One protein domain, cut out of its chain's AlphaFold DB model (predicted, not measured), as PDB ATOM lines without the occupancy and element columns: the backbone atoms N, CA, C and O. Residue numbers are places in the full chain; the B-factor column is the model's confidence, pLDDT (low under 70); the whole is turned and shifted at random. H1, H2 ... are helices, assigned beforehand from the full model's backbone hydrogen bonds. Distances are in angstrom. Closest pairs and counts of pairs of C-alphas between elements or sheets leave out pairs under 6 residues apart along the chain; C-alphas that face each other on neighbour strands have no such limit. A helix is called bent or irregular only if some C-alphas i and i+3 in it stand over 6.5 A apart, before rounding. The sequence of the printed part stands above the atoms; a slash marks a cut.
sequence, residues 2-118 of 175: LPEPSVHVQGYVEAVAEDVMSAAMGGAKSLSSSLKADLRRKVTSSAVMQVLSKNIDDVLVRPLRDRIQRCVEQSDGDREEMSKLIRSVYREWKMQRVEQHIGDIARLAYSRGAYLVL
ATOM      1  N   LEU A   2     173.219 186.906 141.395       83.38
ATOM      2  CA  LEU A   2     172.556 185.721 140.847       83.38
ATOM      3  C   LEU A   2     172.833 184.519 141.765       83.38
ATOM      4  O   LEU A   2     173.919 184.462 142.342       83.38
ATOM      5  N   PRO A   3     171.891 183.571 141.900       91.38
ATOM      6  CA  PRO A   3     172.167 182.317 142.596       91.38
ATOM      7  C   PRO A   3     173.298 181.545 141.899       91.38
ATOM      8  O   PRO A   3     173.689 181.875 140.773       91.38
ATOM      9  N   GLU A   4     173.795 180.482 142.528       95.12
ATOM     10  CA  GLU A   4     174.689 179.521 141.868       95.12
ATOM     11  C   GLU A   4     174.048 178.957 140.579       95.12
ATOM     12  O   GLU A   4     172.816 178.839 140.515       95.12
ATOM     13  N   PRO A   5     174.824 178.629 139.524       93.50
ATOM     14  CA  PRO A   5     174.293 178.100 138.264       93.50
ATOM     15  C   PRO A   5     173.340 176.922 138.446       93.50
ATOM     16  O   PRO A   5     172.218 176.975 137.946       93.50
ATOM     17  N   SER A   6     173.731 175.932 139.246       94.00
ATOM     18  CA  SER A   6     172.914 174.750 139.535       94.00
ATOM     19  C   SER A   6     171.592 175.097 140.225       94.00
ATOM     20  O   SER A   6     170.546 174.587 139.837       94.00
ATOM     21  N   VAL A   7     171.613 176.015 141.196       96.56
ATOM     22  CA  VAL A   7     170.409 176.481 141.907       96.56
ATOM     23  C   VAL A   7     169.465 177.229 140.963       96.56
ATOM     24  O   VAL A   7     168.249 177.107 141.064       96.56
ATOM     25  N   HIS A   8     170.013 177.981 140.008       94.88
ATOM     26  CA  HIS A   8     169.213 178.693 139.013       94.88
ATOM     27  C   HIS A   8     168.501 177.732 138.060       94.88
ATOM     28  O   HIS A   8     167.309 177.896 137.828       94.88
ATOM     29  N   VAL A   9     169.211 176.715 137.555       96.06
ATOM     30  CA  VAL A   9     168.616 175.643 136.739       96.06
ATOM     31  C   VAL A   9     167.531 174.923 137.528       96.06
ATOM     32  O   VAL A   9     166.421 174.761 137.027       96.06
ATOM     33  N   GLN A  10     167.821 174.562 138.779       95.44
ATOM     34  CA  GLN A  10     166.884 173.847 139.639       95.44
ATOM     35  C   GLN A  10     165.572 174.620 139.838       95.44
ATOM     36  O   GLN A  10     164.503 174.025 139.745       95.44
ATOM     37  N   GLY A  11     165.630 175.945 140.011       95.06
ATOM     38  CA  GLY A  11     164.424 176.772 140.113       95.06
ATOM     39  C   GLY A  11     163.528 176.707 138.868       95.06
ATOM     40  O   GLY A  11     162.307 176.648 138.991       95.06
ATOM     41  N   TYR A  12     164.113 176.660 137.666       93.38
ATOM     42  CA  TYR A  12     163.344 176.456 136.432       93.38
ATOM     43  C   TYR A  12     162.796 175.033 136.323       93.38
ATOM     44  O   TYR A  12     161.636 174.867 135.956       93.38
ATOM     45  N   VAL A  13     163.606 174.023 136.651       94.50
ATOM     46  CA  VAL A  13     163.204 172.607 136.628       94.50
ATOM     47  C   VAL A  13     162.004 172.368 137.541       94.50
ATOM     48  O   VAL A  13     161.043 171.727 137.126       94.50
ATOM     49  N   GLU A  14     162.023 172.923 138.752       95.38
ATOM     50  CA  GLU A  14     160.906 172.845 139.696       95.38
ATOM     51  C   GLU A  14     159.653 173.534 139.155       95.38
ATOM     52  O   GLU A  14     158.562 172.972 139.245       95.38
ATOM     53  N   ALA A  15     159.808 174.709 138.538       94.50
ATOM     54  CA  ALA A  15     158.688 175.469 137.993       94.50
ATOM     55  C   ALA A  15     157.960 174.750 136.845       94.50
ATOM     56  O   ALA A  15     156.755 174.930 136.697       94.50
ATOM     57  N   VAL A  16     158.662 173.940 136.043       94.38
ATOM     58  CA  VAL A  16     158.076 173.219 134.893       94.38
ATOM     59  C   VAL A  16     157.815 171.737 135.167       94.38
ATOM     60  O   VAL A  16     157.400 171.010 134.262       94.38
ATOM     61  N   ALA A  17     158.075 171.258 136.387       95.88
ATOM     62  CA  ALA A  17     158.126 169.830 136.684       95.88
ATOM     63  C   ALA A  17     156.813 169.100 136.362       95.88
ATOM     64  O   ALA A  17     156.834 168.005 135.798       95.88
ATOM     65  N   GLU A  18     155.672 169.705 136.700       96.88
ATOM     66  CA  GLU A  18     154.352 169.121 136.452       96.88
ATOM     67  C   GLU A  18     154.055 168.999 134.951       96.88
ATOM     68  O   GLU A  18     153.721 167.909 134.476       96.88
ATOM     69  N   ASP A  19     154.246 170.083 134.193       96.94
ATOM     70  CA  ASP A  19     153.983 170.132 132.752       96.94
ATOM     71  C   ASP A  19     154.906 169.194 131.971       96.94
ATOM     72  O   ASP A  19     154.459 168.438 131.105       96.94
ATOM     73  N   VAL A  20     156.193 169.179 132.323       96.94
ATOM     74  CA  VAL A  20     157.191 168.275 131.741       96.94
ATOM     75  C   VAL A  20     156.822 166.819 132.004       96.94
ATOM     76  O   VAL A  20     156.851 165.998 131.086       96.94
ATOM     77  N   MET A  21     156.427 166.475 133.234       97.88
ATOM     78  CA  MET A  21     155.998 165.110 133.541       97.88
ATOM     79  C   MET A  21     154.700 164.744 132.821       97.88
ATOM     80  O   MET A  21     154.553 163.607 132.372       97.88
ATOM     81  N   SER A  22     153.770 165.686 132.670       97.62
ATOM     82  CA  SER A  22     152.551 165.488 131.888       97.62
ATOM     83  C   SER A  22     152.870 165.188 130.418       97.62
ATOM     84  O   SER A  22     152.397 164.183 129.879       97.62
ATOM     85  N   ALA A  23     153.748 165.983 129.796       97.75
ATOM     86  CA  ALA A  23     154.199 165.788 128.421       97.75
ATOM     87  C   ALA A  23     154.921 164.446 128.233       97.75
ATOM     88  O   ALA A  23     154.591 163.694 127.314       97.75
ATOM     89  N   ALA A  24     155.835 164.091 129.143       98.00
ATOM     90  CA  ALA A  24     156.529 162.804 129.124       98.00
ATOM     91  C   ALA A  24     155.553 161.625 129.240       98.00
ATOM     92  O   ALA A  24     155.614 160.674 128.462       98.00
ATOM     93  N   MET A  25     154.580 161.697 130.148       97.81
ATOM     94  CA  MET A  25     153.533 160.678 130.239       97.81
ATOM     95  C   MET A  25     152.655 160.621 128.980       97.81
ATOM     96  O   MET A  25     152.132 159.555 128.658       97.81
ATOM     97  N   GLY A  26     152.480 161.740 128.276       97.00
ATOM     98  CA  GLY A  26     151.823 161.793 126.971       97.00
ATOM     99  C   GLY A  26     152.574 160.992 125.907       97.00
ATOM    100  O   GLY A  26     151.959 160.175 125.226       97.00
ATOM    101  N   GLY A  27     153.896 161.165 125.813       96.44
ATOM    102  CA  GLY A  27     154.735 160.402 124.881       96.44
ATOM    103  C   GLY A  27     154.832 158.922 125.237       96.44
ATOM    104  O   GLY A  27     154.741 158.056 124.379       96.44
ATOM    105  N   ALA A  28     154.903 158.605 126.524       96.81
ATOM    106  CA  ALA A  28     154.874 157.224 126.995       96.81
ATOM    107  C   ALA A  28     153.603 156.476 126.553       96.81
ATOM    108  O   ALA A  28     153.660 155.332 126.115       96.81
ATOM    109  N   LYS A  29     152.443 157.136 126.642       96.12
ATOM    110  CA  LYS A  29     151.156 156.555 126.234       96.12
ATOM    111  C   LYS A  29     150.974 156.454 124.725       96.12
ATOM    112  O   LYS A  29     150.130 155.677 124.294       96.12
ATOM    113  N   SER A  30     151.690 157.247 123.927       94.88
ATOM    114  CA  SER A  30     151.550 157.161 122.470       94.88
ATOM    115  C   SER A  30     152.191 155.897 121.904       94.88
ATOM    116  O   SER A  30     151.739 155.418 120.869       94.88
ATOM    117  N   LEU A  31     153.185 155.333 122.600       93.44
ATOM    118  CA  LEU A  31     153.907 154.127 122.183       93.44
ATOM    119  C   LEU A  31     153.621 152.891 123.047       93.44
ATOM    120  O   LEU A  31     154.112 151.807 122.749       93.44
ATOM    121  N   SER A  32     152.842 153.026 124.123       91.69
ATOM    122  CA  SER A  32     152.515 151.915 125.018       91.69
ATOM    123  C   SER A  32     151.054 151.945 125.460       91.69
ATOM    124  O   SER A  32     150.549 152.957 125.945       91.69
ATOM    125  N   SER A  33     150.392 150.791 125.356       89.50
ATOM    126  CA  SER A  33     149.034 150.550 125.861       89.50
ATOM    127  C   SER A  33     148.998 150.142 127.341       89.50
ATOM    128  O   SER A  33     147.923 149.863 127.878       89.50
ATOM    129  N   SER A  34     150.152 150.096 128.020       90.06
ATOM    130  CA  SER A  34     150.236 149.709 129.428       90.06
ATOM    131  C   SER A  34     149.460 150.659 130.343       90.06
ATOM    132  O   SER A  34     149.247 151.841 130.058       90.06
ATOM    133  N   LEU A  35     149.066 150.143 131.510       91.12
ATOM    134  CA  LEU A  35     148.365 150.932 132.512       91.12
ATOM    135  C   LEU A  35     149.233 152.100 132.993       91.12
ATOM    136  O   LEU A  35     150.449 151.993 133.146       91.12
ATOM    137  N   LYS A  36     148.585 153.219 133.341       88.81
ATOM    138  CA  LYS A  36     149.260 154.429 133.849       88.81
ATOM    139  C   LYS A  36     150.196 154.139 135.033       88.81
ATOM    140  O   LYS A  36     151.208 154.819 135.179       88.81
ATOM    141  N   ALA A  37     149.851 153.168 135.879       90.62
ATOM    142  CA  ALA A  37     150.674 152.763 137.016       90.62
ATOM    143  C   ALA A  37     152.006 152.131 136.578       90.62
ATOM    144  O   ALA A  37     153.038 152.454 137.161       90.62
ATOM    145  N   ASP A  38     152.000 151.307 135.530       91.94
ATOM    146  CA  ASP A  38     153.207 150.669 134.998       91.94
ATOM    147  C   ASP A  38     154.073 151.666 134.231       91.94
ATOM    148  O   ASP A  38     155.285 151.719 134.430       91.94
ATOM    149  N   LEU A  39     153.446 152.553 133.452       93.12
ATOM    150  CA  LEU A  39     154.156 153.641 132.777       93.12
ATOM    151  C   LEU A  39     154.900 154.539 133.771       93.12
ATOM    152  O   LEU A  39     156.041 154.907 133.524       93.12
ATOM    153  N   ARG A  40     154.307 154.838 134.934       93.25
ATOM    154  CA  ARG A  40     154.963 155.626 135.995       93.25
ATOM    155  C   ARG A  40     156.185 154.941 136.613       93.25
ATOM    156  O   ARG A  40     157.009 155.632 137.203       93.25
ATOM    157  N   ARG A  41     156.309 153.614 136.500       93.69
ATOM    158  CA  ARG A  41     157.509 152.886 136.943       93.69
ATOM    159  C   ARG A  41     158.660 153.043 135.949       93.69
ATOM    160  O   ARG A  41     159.802 153.118 136.383       93.69
ATOM    161  N   LYS A  42     158.360 153.125 134.646       94.75
ATOM    162  CA  LYS A  42     159.353 153.362 133.582       94.75
ATOM    163  C   LYS A  42     159.715 154.853 133.445       94.75
ATOM    164  O   LYS A  42     160.886 155.211 133.369       94.75
ATOM    165  N   VAL A  43     158.717 155.737 133.464       96.69
ATOM    166  CA  VAL A  43     158.858 157.193 133.289       96.69
ATOM    167  C   VAL A  43     159.020 157.870 134.649       96.69
ATOM    168  O   VAL A  43     158.099 158.493 135.183       96.69
ATOM    169  N   THR A  44     160.194 157.703 135.252       96.50
ATOM    170  CA  THR A  44     160.501 158.310 136.550       96.50
ATOM    171  C   THR A  44     160.842 159.793 136.407       96.50
ATOM    172  O   THR A  44     161.398 160.227 135.397       96.50
ATOM    173  N   SER A  45     160.559 160.579 137.454       94.75
ATOM    174  CA  SER A  45     160.927 162.003 137.485       94.75
ATOM    175  C   SER A  45     162.431 162.198 137.282       94.75
ATOM    176  O   SER A  45     162.838 163.027 136.478       94.75
ATOM    177  N   SER A  46     163.274 161.369 137.906       94.88
ATOM    178  CA  SER A  46     164.729 161.455 137.728       94.88
ATOM    179  C   SER A  46     165.168 161.231 136.276       94.88
ATOM    180  O   SER A  46     165.978 162.001 135.767       94.88
ATOM    181  N   ALA A  47     164.610 160.231 135.583       94.56
ATOM    182  CA  ALA A  47     164.983 159.906 134.204       94.56
ATOM    183  C   ALA A  47     164.553 160.974 133.185       94.56
ATOM    184  O   ALA A  47     165.201 161.128 132.142       94.56
ATOM    185  N   VAL A  48     163.466 161.696 133.474       96.38
ATOM    186  CA  VAL A  48     163.001 162.836 132.674       96.38
ATOM    187  C   VAL A  48     163.822 164.081 133.020       96.38
ATOM    188  O   VAL A  48     164.449 164.672 132.140       96.38
ATOM    189  N   MET A  49     163.902 164.443 134.302       94.56
ATOM    190  CA  MET A  49     164.558 165.674 134.746       94.56
ATOM    191  C   MET A  49     166.060 165.683 134.485       94.56
ATOM    192  O   MET A  49     166.603 166.759 134.265       94.56
ATOM    193  N   GLN A  50     166.743 164.537 134.424       92.38
ATOM    194  CA  GLN A  50     168.157 164.497 134.035       92.38
ATOM    195  C   GLN A  50     168.392 165.104 132.641       92.38
ATOM    196  O   GLN A  50     169.320 165.890 132.455       92.38
ATOM    197  N   VAL A  51     167.539 164.764 131.668       93.44
ATOM    198  CA  VAL A  51     167.638 165.281 130.293       93.44
ATOM    199  C   VAL A  51     167.179 166.736 130.240       93.44
ATOM    200  O   VAL A  51     167.846 167.582 129.645       93.44
ATOM    201  N   LEU A  52     166.065 167.042 130.906       94.81
ATOM    202  CA  LEU A  52     165.476 168.377 130.877       94.81
ATOM    203  C   LEU A  52     166.326 169.417 131.610       94.81
ATOM    204  O   LEU A  52     166.446 170.533 131.123       94.81
ATOM    205  N   SER A  53     166.966 169.056 132.725       95.69
ATOM    206  CA  SER A  53     167.836 169.973 133.476       95.69
ATOM    207  C   SER A  53     169.016 170.430 132.630       95.69
ATOM    208  O   SER A  53     169.317 171.620 132.600       95.69
ATOM    209  N   LYS A  54     169.651 169.504 131.896       94.12
ATOM    210  CA  LYS A  54     170.736 169.845 130.969       94.12
ATOM    211  C   LYS A  54     170.239 170.773 129.861       94.12
ATOM    212  O   LYS A  54     170.856 171.795 129.600       94.12
ATOM    213  N   ASN A  55     169.097 170.455 129.251       93.88
ATOM    214  CA  ASN A  55     168.540 171.291 128.192       93.88
ATOM    215  C   ASN A  55     168.178 172.705 128.685       93.88
ATOM    216  O   ASN A  55     168.535 173.677 128.031       93.88
ATOM    217  N   ILE A  56     167.530 172.830 129.848       94.94
ATOM    218  CA  ILE A  56     167.200 174.121 130.474       94.94
ATOM    219  C   ILE A  56     168.469 174.925 130.775       94.94
ATOM    220  O   ILE A  56     168.493 176.140 130.566       94.94
ATOM    221  N   ASP A  57     169.527 174.266 131.246       95.75
ATOM    222  CA  ASP A  57     170.820 174.910 131.464       95.75
ATOM    223  C   ASP A  57     171.380 175.488 130.157       95.75
ATOM    224  O   ASP A  57     171.663 176.686 130.075       95.75
ATOM    225  N   ASP A  58     171.444 174.658 129.115       93.81
ATOM    226  CA  ASP A  58     172.043 174.999 127.824       93.81
ATOM    227  C   ASP A  58     171.265 176.092 127.071       93.81
ATOM    228  O   ASP A  58     171.878 176.986 126.486       93.81
ATOM    229  N   VAL A  59     169.926 176.065 127.094       92.31
ATOM    230  CA  VAL A  59     169.097 176.965 126.264       92.31
ATOM    231  C   VAL A  59     168.557 178.186 127.010       92.31
ATOM    232  O   VAL A  59     168.277 179.206 126.381       92.31
ATOM    233  N   LEU A  60     168.423 178.130 128.342       92.69
ATOM    234  CA  LEU A  60     167.865 179.231 129.136       92.69
ATOM    235  C   LEU A  60     168.880 179.847 130.096       92.69
ATOM    236  O   LEU A  60     169.086 181.061 130.073       92.69
ATOM    237  N   VAL A  61     169.499 179.042 130.960       94.38
ATOM    238  CA  VAL A  61     170.246 179.585 132.103       94.38
ATOM    239  C   VAL A  61     171.624 180.098 131.704       94.38
ATOM    240  O   VAL A  61     171.943 181.245 132.035       94.38
ATOM    241  N   ARG A  62     172.436 179.305 130.992       95.44
ATOM    242  CA  ARG A  62     173.764 179.748 130.530       95.44
ATOM    243  C   ARG A  62     173.659 180.976 129.626       95.44
ATOM    244  O   ARG A  62     174.281 181.983 129.962       95.44
ATOM    245  N   PRO A  63     172.796 180.998 128.590       94.19
ATOM    246  CA  PRO A  63     172.699 182.160 127.713       94.19
ATOM    247  C   PRO A  63     172.246 183.438 128.437       94.19
ATOM    248  O   PRO A  63     172.748 184.524 128.145       94.19
ATOM    249  N   LEU A  64     171.330 183.331 129.410       94.12
ATOM    250  CA  LEU A  64     170.927 184.468 130.241       94.12
ATOM    251  C   LEU A  64     172.103 184.998 131.072       94.12
ATOM    252  O   LEU A  64     172.330 186.208 131.118       94.12
ATOM    253  N   ARG A  65     172.861 184.104 131.714       94.94
ATOM    254  CA  ARG A  65     174.030 184.469 132.528       94.94
ATOM    255  C   ARG A  65     175.114 185.138 131.695       94.94
ATOM    256  O   ARG A  65     175.569 186.210 132.081       94.94
ATOM    257  N   ASP A  66     175.446 184.580 130.535       95.50
ATOM    258  CA  ASP A  66     176.450 185.138 129.620       95.50
ATOM    259  C   ASP A  66     176.058 186.536 129.130       95.50
ATOM    260  O   ASP A  66     176.892 187.412 128.904       95.50
ATOM    261  N   ARG A  67     174.757 186.783 128.952       94.38
ATOM    262  CA  ARG A  67     174.252 188.112 128.600       94.38
ATOM    263  C   ARG A  67     174.331 189.094 129.758       94.38
ATOM    264  O   ARG A  67     174.744 190.225 129.537       94.38
ATOM    265  N   ILE A  68     173.954 188.677 130.965       94.12
ATOM    266  CA  ILE A  68     174.071 189.523 132.159       94.12
ATOM    267  C   ILE A  68     175.539 189.889 132.399       94.12
ATOM    268  O   ILE A  68     175.829 191.055 132.646       94.12
ATOM    269  N   GLN A  69     176.453 188.928 132.259       94.25
ATOM    270  CA  GLN A  69     177.893 189.154 132.369       94.25
ATOM    271  C   GLN A  69     178.375 190.208 131.363       94.25
ATOM    272  O   GLN A  69     179.012 191.184 131.752       94.25
ATOM    273  N   ARG A  70     177.968 190.093 130.092       95.50
ATOM    274  CA  ARG A  70     178.269 191.108 129.070       95.50
ATOM    275  C   ARG A  70     177.706 192.487 129.406       95.50
ATOM    276  O   ARG A  70     178.357 193.483 129.122       95.50
ATOM    277  N   CYS A  71     176.523 192.578 130.016       95.38
ATOM    278  CA  CYS A  71     175.985 193.864 130.468       95.38
ATOM    279  C   CYS A  71     176.838 194.500 131.572       95.38
ATOM    280  O   CYS A  71     176.992 195.717 131.585       95.38
ATOM    281  N   VAL A  72     177.385 193.693 132.487       93.19
ATOM    282  CA  VAL A  72     178.303 194.181 133.528       93.19
ATOM    283  C   VAL A  72     179.573 194.734 132.882       93.19
ATOM    284  O   VAL A  72     179.958 195.861 133.174       93.19
ATOM    285  N   GLU A  73     180.175 193.990 131.955       95.44
ATOM    286  CA  GLU A  73     181.379 194.415 131.223       95.44
ATOM    287  C   GLU A  73     181.140 195.695 130.409       95.44
ATOM    288  O   GLU A  73     181.940 196.622 130.461       95.44
ATOM    289  N   GLN A  74     180.006 195.785 129.707       95.56
ATOM    290  CA  GLN A  74     179.640 196.951 128.891       95.56
ATOM    291  C   GLN A  74     179.320 198.202 129.705       95.56
ATOM    292  O   GLN A  74     179.381 199.303 129.168       95.56
ATOM    293  N   SER A  75     178.941 198.044 130.971       95.69
ATOM    294  CA  SER A  75     178.579 199.182 131.810       95.69
ATOM    295  C   SER A  75     179.780 200.004 132.273       95.69
ATOM    296  O   SER A  75     179.584 201.106 132.770       95.69
ATOM    297  N   ASP A  76     181.001 199.467 132.155       93.94
ATOM    298  CA  ASP A  76     182.252 200.109 132.591       93.94
ATOM    299  C   ASP A  76     182.191 200.681 134.027       93.94
ATOM    300  O   ASP A  76     182.744 201.728 134.355       93.94
ATOM    301  N   GLY A  77     181.447 200.004 134.910       92.19
ATOM    302  CA  GLY A  77     181.248 200.417 136.302       92.19
ATOM    303  C   GLY A  77     180.136 201.451 136.530       92.19
ATOM    304  O   GLY A  77     179.823 201.750 137.688       92.19
ATOM    305  N   ASP A  78     179.482 201.950 135.476       96.69
ATOM    306  CA  ASP A  78     178.285 202.782 135.589       96.69
ATOM    307  C   ASP A  78     177.087 201.938 136.053       96.69
ATOM    308  O   ASP A  78     176.533 201.095 135.342       96.69
ATOM    309  N   ARG A  79     176.654 202.194 137.290       94.12
ATOM    310  CA  ARG A  79     175.534 201.485 137.919       94.12
ATOM    311  C   ARG A  79     174.197 201.745 137.228       94.12
ATOM    312  O   ARG A  79     173.348 200.849 137.228       94.12
ATOM    313  N   GLU A  80     173.980 202.942 136.693       96.06
ATOM    314  CA  GLU A  80     172.730 203.292 136.021       96.06
ATOM    315  C   GLU A  80     172.640 202.581 134.672       96.06
ATOM    316  O   GLU A  80     171.637 201.907 134.398       96.06
ATOM    317  N   GLU A  81     173.721 202.618 133.892       96.12
ATOM    318  CA  GLU A  81     173.781 201.914 132.613       96.12
ATOM    319  C   GLU A  81     173.720 200.394 132.810       96.12
ATOM    320  O   GLU A  81     172.908 199.726 132.167       96.12
ATOM    321  N   MET A  82     174.460 199.839 133.779       95.88
ATOM    322  CA  MET A  82     174.373 198.417 134.134       95.88
ATOM    323  C   MET A  82     172.931 198.013 134.450       95.88
ATOM    324  O   MET A  82     172.417 197.012 133.941       95.88
ATOM    325  N   SER A  83     172.241 198.802 135.279       94.94
ATOM    326  CA  SER A  83     170.858 198.514 135.648       94.94
ATOM    327  C   SER A  83     169.916 198.587 134.446       94.94
ATOM    328  O   SER A  83     168.984 197.780 134.361       94.94
ATOM    329  N   LYS A  84     170.127 199.530 133.526       96.62
ATOM    330  CA  LYS A  84     169.346 199.677 132.295       96.62
ATOM    331  C   LYS A  84     169.554 198.488 131.351       96.62
ATOM    332  O   LYS A  84     168.567 197.900 130.901       96.62
ATOM    333  N   LEU A  85     170.800 198.080 131.118       96.50
ATOM    334  CA  LEU A  85     171.147 196.939 130.266       96.50
ATOM    335  C   LEU A  85     170.574 195.623 130.810       96.50
ATOM    336  O   LEU A  85     169.904 194.891 130.080       96.50
ATOM    337  N   ILE A  86     170.738 195.358 132.110       94.75
ATOM    338  CA  ILE A  86     170.209 194.142 132.748       94.75
ATOM    339  C   ILE A  86     168.679 194.078 132.634       94.75
ATOM    340  O   ILE A  86     168.129 193.036 132.272       94.75
ATOM    341  N   ARG A  87     167.967 195.188 132.887       94.69
ATOM    342  CA  ARG A  87     166.502 195.241 132.704       94.69
ATOM    343  C   ARG A  87     166.096 194.934 131.264       94.69
ATOM    344  O   ARG A  87     165.109 194.231 131.056       94.69
ATOM    345  N   SER A  88     166.852 195.435 130.286       95.19
ATOM    346  CA  SER A  88     166.616 195.147 128.868       95.19
ATOM    347  C   SER A  88     166.755 193.653 128.565       95.19
ATOM    348  O   SER A  88     165.865 193.073 127.944       95.19
ATOM    349  N   VAL A  89     167.813 193.008 129.075       94.75
ATOM    350  CA  VAL A  89     168.020 191.558 128.926       94.75
ATOM    351  C   VAL A  89     166.855 190.771 129.513       94.75
ATOM    352  O   VAL A  89     166.285 189.935 128.818       94.75
ATOM    353  N   TYR A  90     166.451 191.052 130.754       92.06
ATOM    354  CA  TYR A  90     165.334 190.339 131.380       92.06
ATOM    355  C   TYR A  90     164.010 190.545 130.641       92.06
ATOM    356  O   TYR A  90     163.220 189.606 130.530       92.06
ATOM    357  N   ARG A  91     163.764 191.751 130.113       93.38
ATOM    358  CA  ARG A  91     162.566 192.030 129.317       93.38
ATOM    359  C   ARG A  91     162.552 191.201 128.037       93.38
ATOM    360  O   ARG A  91     161.535 190.581 127.755       93.38
ATOM    361  N   GLU A  92     163.653 191.155 127.289       91.31
ATOM    362  CA  GLU A  92     163.747 190.298 126.099       91.31
ATOM    363  C   GLU A  92     163.579 188.821 126.466       91.31
ATOM    364  O   GLU A  92     162.832 188.095 125.811       91.31
ATOM    365  N   TRP A  93     164.224 188.384 127.550       91.44
ATOM    366  CA  TRP A  93     164.164 186.995 127.993       91.44
ATOM    367  C   TRP A  93     162.731 186.554 128.270       91.44
ATOM    368  O   TRP A  93     162.273 185.542 127.740       91.44
ATOM    369  N   LYS A  94     162.006 187.363 129.051       85.44
ATOM    370  CA  LYS A  94     160.612 187.115 129.415       85.44
ATOM    371  C   LYS A  94     159.674 187.161 128.207       85.44
ATOM    372  O   LYS A  94     158.759 186.356 128.146       85.44
ATOM    373  N   MET A  95     159.877 188.111 127.294       87.38
ATOM    374  CA  MET A  95     158.923 188.394 126.214       87.38
ATOM    375  C   MET A  95     159.155 187.581 124.937       87.38
ATOM    376  O   MET A  95     158.276 187.563 124.089       87.38
ATOM    377  N   GLN A  96     160.345 187.007 124.736       86.06
ATOM    378  CA  GLN A  96     160.703 186.366 123.462       86.06
ATOM    379  C   GLN A  96     161.334 184.989 123.666       86.06
ATOM    380  O   GLN A  96     160.898 184.005 123.074       86.06
ATOM    381  N   ARG A  97     162.368 184.896 124.510       85.44
ATOM    382  CA  ARG A  97     163.206 183.685 124.591       85.44
ATOM    383  C   ARG A  97     162.519 182.532 125.313       85.44
ATOM    384  O   ARG A  97     162.573 181.405 124.836       85.44
ATOM    385  N   VAL A  98     161.858 182.800 126.439       86.38
ATOM    386  CA  VAL A  98     161.172 181.744 127.206       86.38
ATOM    387  C   VAL A  98     160.048 181.106 126.384       86.38
ATOM    388  O   VAL A  98     159.961 179.883 126.322       86.38
ATOM    389  N   GLU A  99     159.234 181.916 125.704       83.75
ATOM    390  CA  GLU A  99     158.144 181.418 124.852       83.75
ATOM    391  C   GLU A  99     158.661 180.566 123.687       83.75
ATOM    392  O   GLU A  99     158.071 179.536 123.367       83.75
ATOM    393  N   GLN A 100     159.799 180.942 123.095       85.25
ATOM    394  CA  GLN A 100     160.414 180.179 122.012       85.25
ATOM    395  C   GLN A 100     160.833 178.766 122.455       85.25
ATOM    396  O   GLN A 100     160.684 177.817 121.690       85.25
ATOM    397  N   HIS A 101     161.327 178.614 123.687       91.06
ATOM    398  CA  HIS A 101     161.879 177.346 124.171       91.06
ATOM    399  C   HIS A 101     160.875 176.457 124.912       91.06
ATOM    400  O   HIS A 101     161.112 175.258 125.038       91.06
ATOM    401  N   ILE A 102     159.737 176.981 125.381       90.88
ATOM    402  CA  ILE A 102     158.800 176.167 126.171       90.88
ATOM    403  C   ILE A 102     158.182 175.024 125.356       90.88
ATOM    404  O   ILE A 102     158.037 173.905 125.850       90.88
ATOM    405  N   GLY A 103     157.891 175.275 124.075       92.19
ATOM    406  CA  GLY A 103     157.408 174.240 123.163       92.19
ATOM    407  C   GLY A 103     158.457 173.159 122.900       92.19
ATOM    408  O   GLY A 103     158.113 171.989 122.743       92.19
ATOM    409  N   ASP A 104     159.732 173.531 122.872       93.94
ATOM    410  CA  ASP A 104     160.844 172.603 122.674       93.94
ATOM    411  C   ASP A 104     161.074 171.735 123.911       93.94
ATOM    412  O   ASP A 104     161.208 170.519 123.791       93.94
ATOM    413  N   ILE A 105     161.012 172.336 125.102       95.38
ATOM    414  CA  ILE A 105     161.061 171.636 126.393       95.38
ATOM    415  C   ILE A 105     159.939 170.592 126.477       95.38
ATOM    416  O   ILE A 105     160.190 169.436 126.824       95.38
ATOM    417  N   ALA A 106     158.712 170.958 126.097       95.62
ATOM    418  CA  ALA A 106     157.583 170.032 126.089       95.62
ATOM    419  C   ALA A 106     157.786 168.869 125.098       95.62
ATOM    420  O   ALA A 106     157.495 167.719 125.428       95.62
ATOM    421  N   ARG A 107     158.320 169.135 123.899       95.38
ATOM    422  CA  ARG A 107     158.609 168.096 122.891       95.38
ATOM    423  C   ARG A 107     159.755 167.182 123.293       95.38
ATOM    424  O   ARG A 107     159.671 165.977 123.065       95.38
ATOM    425  N   LEU A 108     160.790 167.729 123.920       96.19
ATOM    426  CA  LEU A 108     161.886 166.955 124.487       96.19
ATOM    427  C   LEU A 108     161.372 166.035 125.601       96.19
ATOM    428  O   LEU A 108     161.681 164.847 125.605       96.19
ATOM    429  N   ALA A 109     160.524 166.550 126.496       97.38
ATOM    430  CA  ALA A 109     159.888 165.756 127.542       97.38
ATOM    431  C   ALA A 109     159.001 164.644 126.967       97.38
ATOM    432  O   ALA A 109     159.139 163.487 127.364       97.38
ATOM    433  N   TYR A 110     158.151 164.969 125.989       97.44
ATOM    434  CA  TYR A 110     157.326 163.999 125.269       97.44
ATOM    435  C   TYR A 110     158.181 162.894 124.637       97.44
ATOM    436  O   TYR A 110     157.958 161.713 124.899       97.44
ATOM    437  N   SER A 111     159.209 163.273 123.872       95.88
ATOM    438  CA  SER A 111     160.116 162.337 123.197       95.88
ATOM    439  C   SER A 111     160.864 161.459 124.195       95.88
ATOM    440  O   SER A 111     161.004 160.255 123.991       95.88
ATOM    441  N   ARG A 112     161.281 162.030 125.330       96.12
ATOM    442  CA  ARG A 112     161.926 161.282 126.410       96.12
ATOM    443  C   ARG A 112     160.981 160.263 127.040       96.12
ATOM    444  O   ARG A 112     161.394 159.140 127.307       96.12
ATOM    445  N   GLY A 113     159.724 160.627 127.270       96.50
ATOM    446  CA  GLY A 113     158.721 159.704 127.793       96.50
ATOM    447  C   GLY A 113     158.398 158.561 126.831       96.50
ATOM    448  O   GLY A 113     158.318 157.413 127.260       96.50
ATOM    449  N   ALA A 114     158.288 158.868 125.536       95.69
ATOM    450  CA  ALA A 114     158.134 157.884 124.468       95.69
ATOM    451  C   ALA A 114     159.329 156.912 124.414       95.69
ATOM    452  O   ALA A 114     159.145 155.703 124.357       95.69
ATOM    453  N   TYR A 115     160.554 157.426 124.537       94.81
ATOM    454  CA  TYR A 115     161.772 156.614 124.596       94.81
ATOM    455  C   TYR A 115     161.791 155.652 125.797       94.81
ATOM    456  O   TYR A 115     162.119 154.479 125.650       94.81
ATOM    457  N   LEU A 116     161.425 156.128 126.994       95.31
ATOM    458  CA  LEU A 116     161.551 155.363 128.245       95.31
ATOM    459  C   LEU A 116     160.628 154.138 128.335       95.31
ATOM    460  O   LEU A 116     160.822 153.298 129.214       95.31
ATOM    461  N   VAL A 117     159.610 154.041 127.480       95.38
ATOM    462  CA  VAL A 117     158.680 152.904 127.483       95.38
ATOM    463  C   VAL A 117     159.058 151.793 126.517       95.38
ATOM    464  O   VAL A 117     158.528 150.690 126.672       95.38
ATOM    465  N   LEU A 118     159.964 152.067 125.576       94.06
ATOM    466  CA  LEU A 118     160.457 151.090 124.615       94.06
ATOM    467  C   LEU A 118     161.382 150.085 125.303       94.06
ATOM    468  O   LEU A 118     162.120 150.423 126.233       94.06
TER     469      LEU A 118
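Overview. This is residues 2 to 118 of the 175 residues of the protein "Unannotated protein" of freshwater metagenome (UniProt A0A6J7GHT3). This model is a long rod of bent helices: at one end H3b and H4a lie side by side as a two-helix hairpin, and in the other half H1b, H4b and H3a pack together. H1a crosses H3a near the middle of the rod, and the short H2 lies across the end away from the hairpin. The printed part has 117 residues with four named helices, H1, H2, H3 and H4 along the chain, and no named strand: all helix. It is loose, with a radius of gyration of the C-alphas of 17.8 A, and spans 60 by 24 by 17 A.

Arrangement. Start at H1, residues 5 to 31, one helix by its hydrogen bonds but bent: C-alphas 15 and 18 are 7.8 A apart. Its arms, H1a, residues 5 to 15, and H1b, residues 18 to 31, stand at a steep tilt of 69.7 degrees, only just short of about perpendicular. H2, residues 36 to 42, touches H1b about perpendicular at 84 degrees, closest at the C-alphas of Ala 28 and Leu 39, 6.8 A. Next comes H3, residues 45 to 74, assigned by its hydrogen bonds as one helix but bent, with C-alphas 59 and 62 6.9 A apart; its arms are H3a, residues 45 to 59, and H3b, residues 62 to 74. H1a touches H3a at a steep tilt of 60 degrees, opposite ways, closest at the C-alphas of Val 9 and Asp 57, 5.8 A. H4, residues 79 to 117, is also one helix by its hydrogen bonds but bent, with C-alphas 95 and 98 7.1 A apart; its arms are H4a, residues 79 to 95, and H4b, residues 98 to 117, itself irregular, with C-alphas 100 and 103 6.8 A apart. H3b and H4a form a hairpin at a shallow tilt of 25 degrees, closest at the C-alphas of Cys 71 and Leu 85, 5.7 A. H4b touches H1b, the same way at a steep tilt of 44 degrees; the C-alphas of Ala 24 and Gly 113 come closest, 4.0 A. In H1a, H3b and H4a every O i to N i+4 pair is within hydrogen-bond range; H1b has 9 of 10, H2 2 of 3, H3a 9 of 11 and H4b 13 of 16.

Along the chain. Find C-alpha 5 at (174.293, 178.100, 138.264), where H1a begins; H1b measures 20.7 A and H3a 20.4 A from first to last C-alpha. H4a runs 24.2 A from C-alpha 79 at (175.534, 201.485, 137.919). H4b runs 28.9 A to C-alpha 117 at (158.680, 152.904, 127.483).

Size, cuts and confidence. Look at Ser 33 and Asp 78 for the two C-alphas farthest apart, 60.7 A. The three links are tight, and the printed part has no cut. The mean pLDDT of the printed part is 94.0, and no printed residue is under 70.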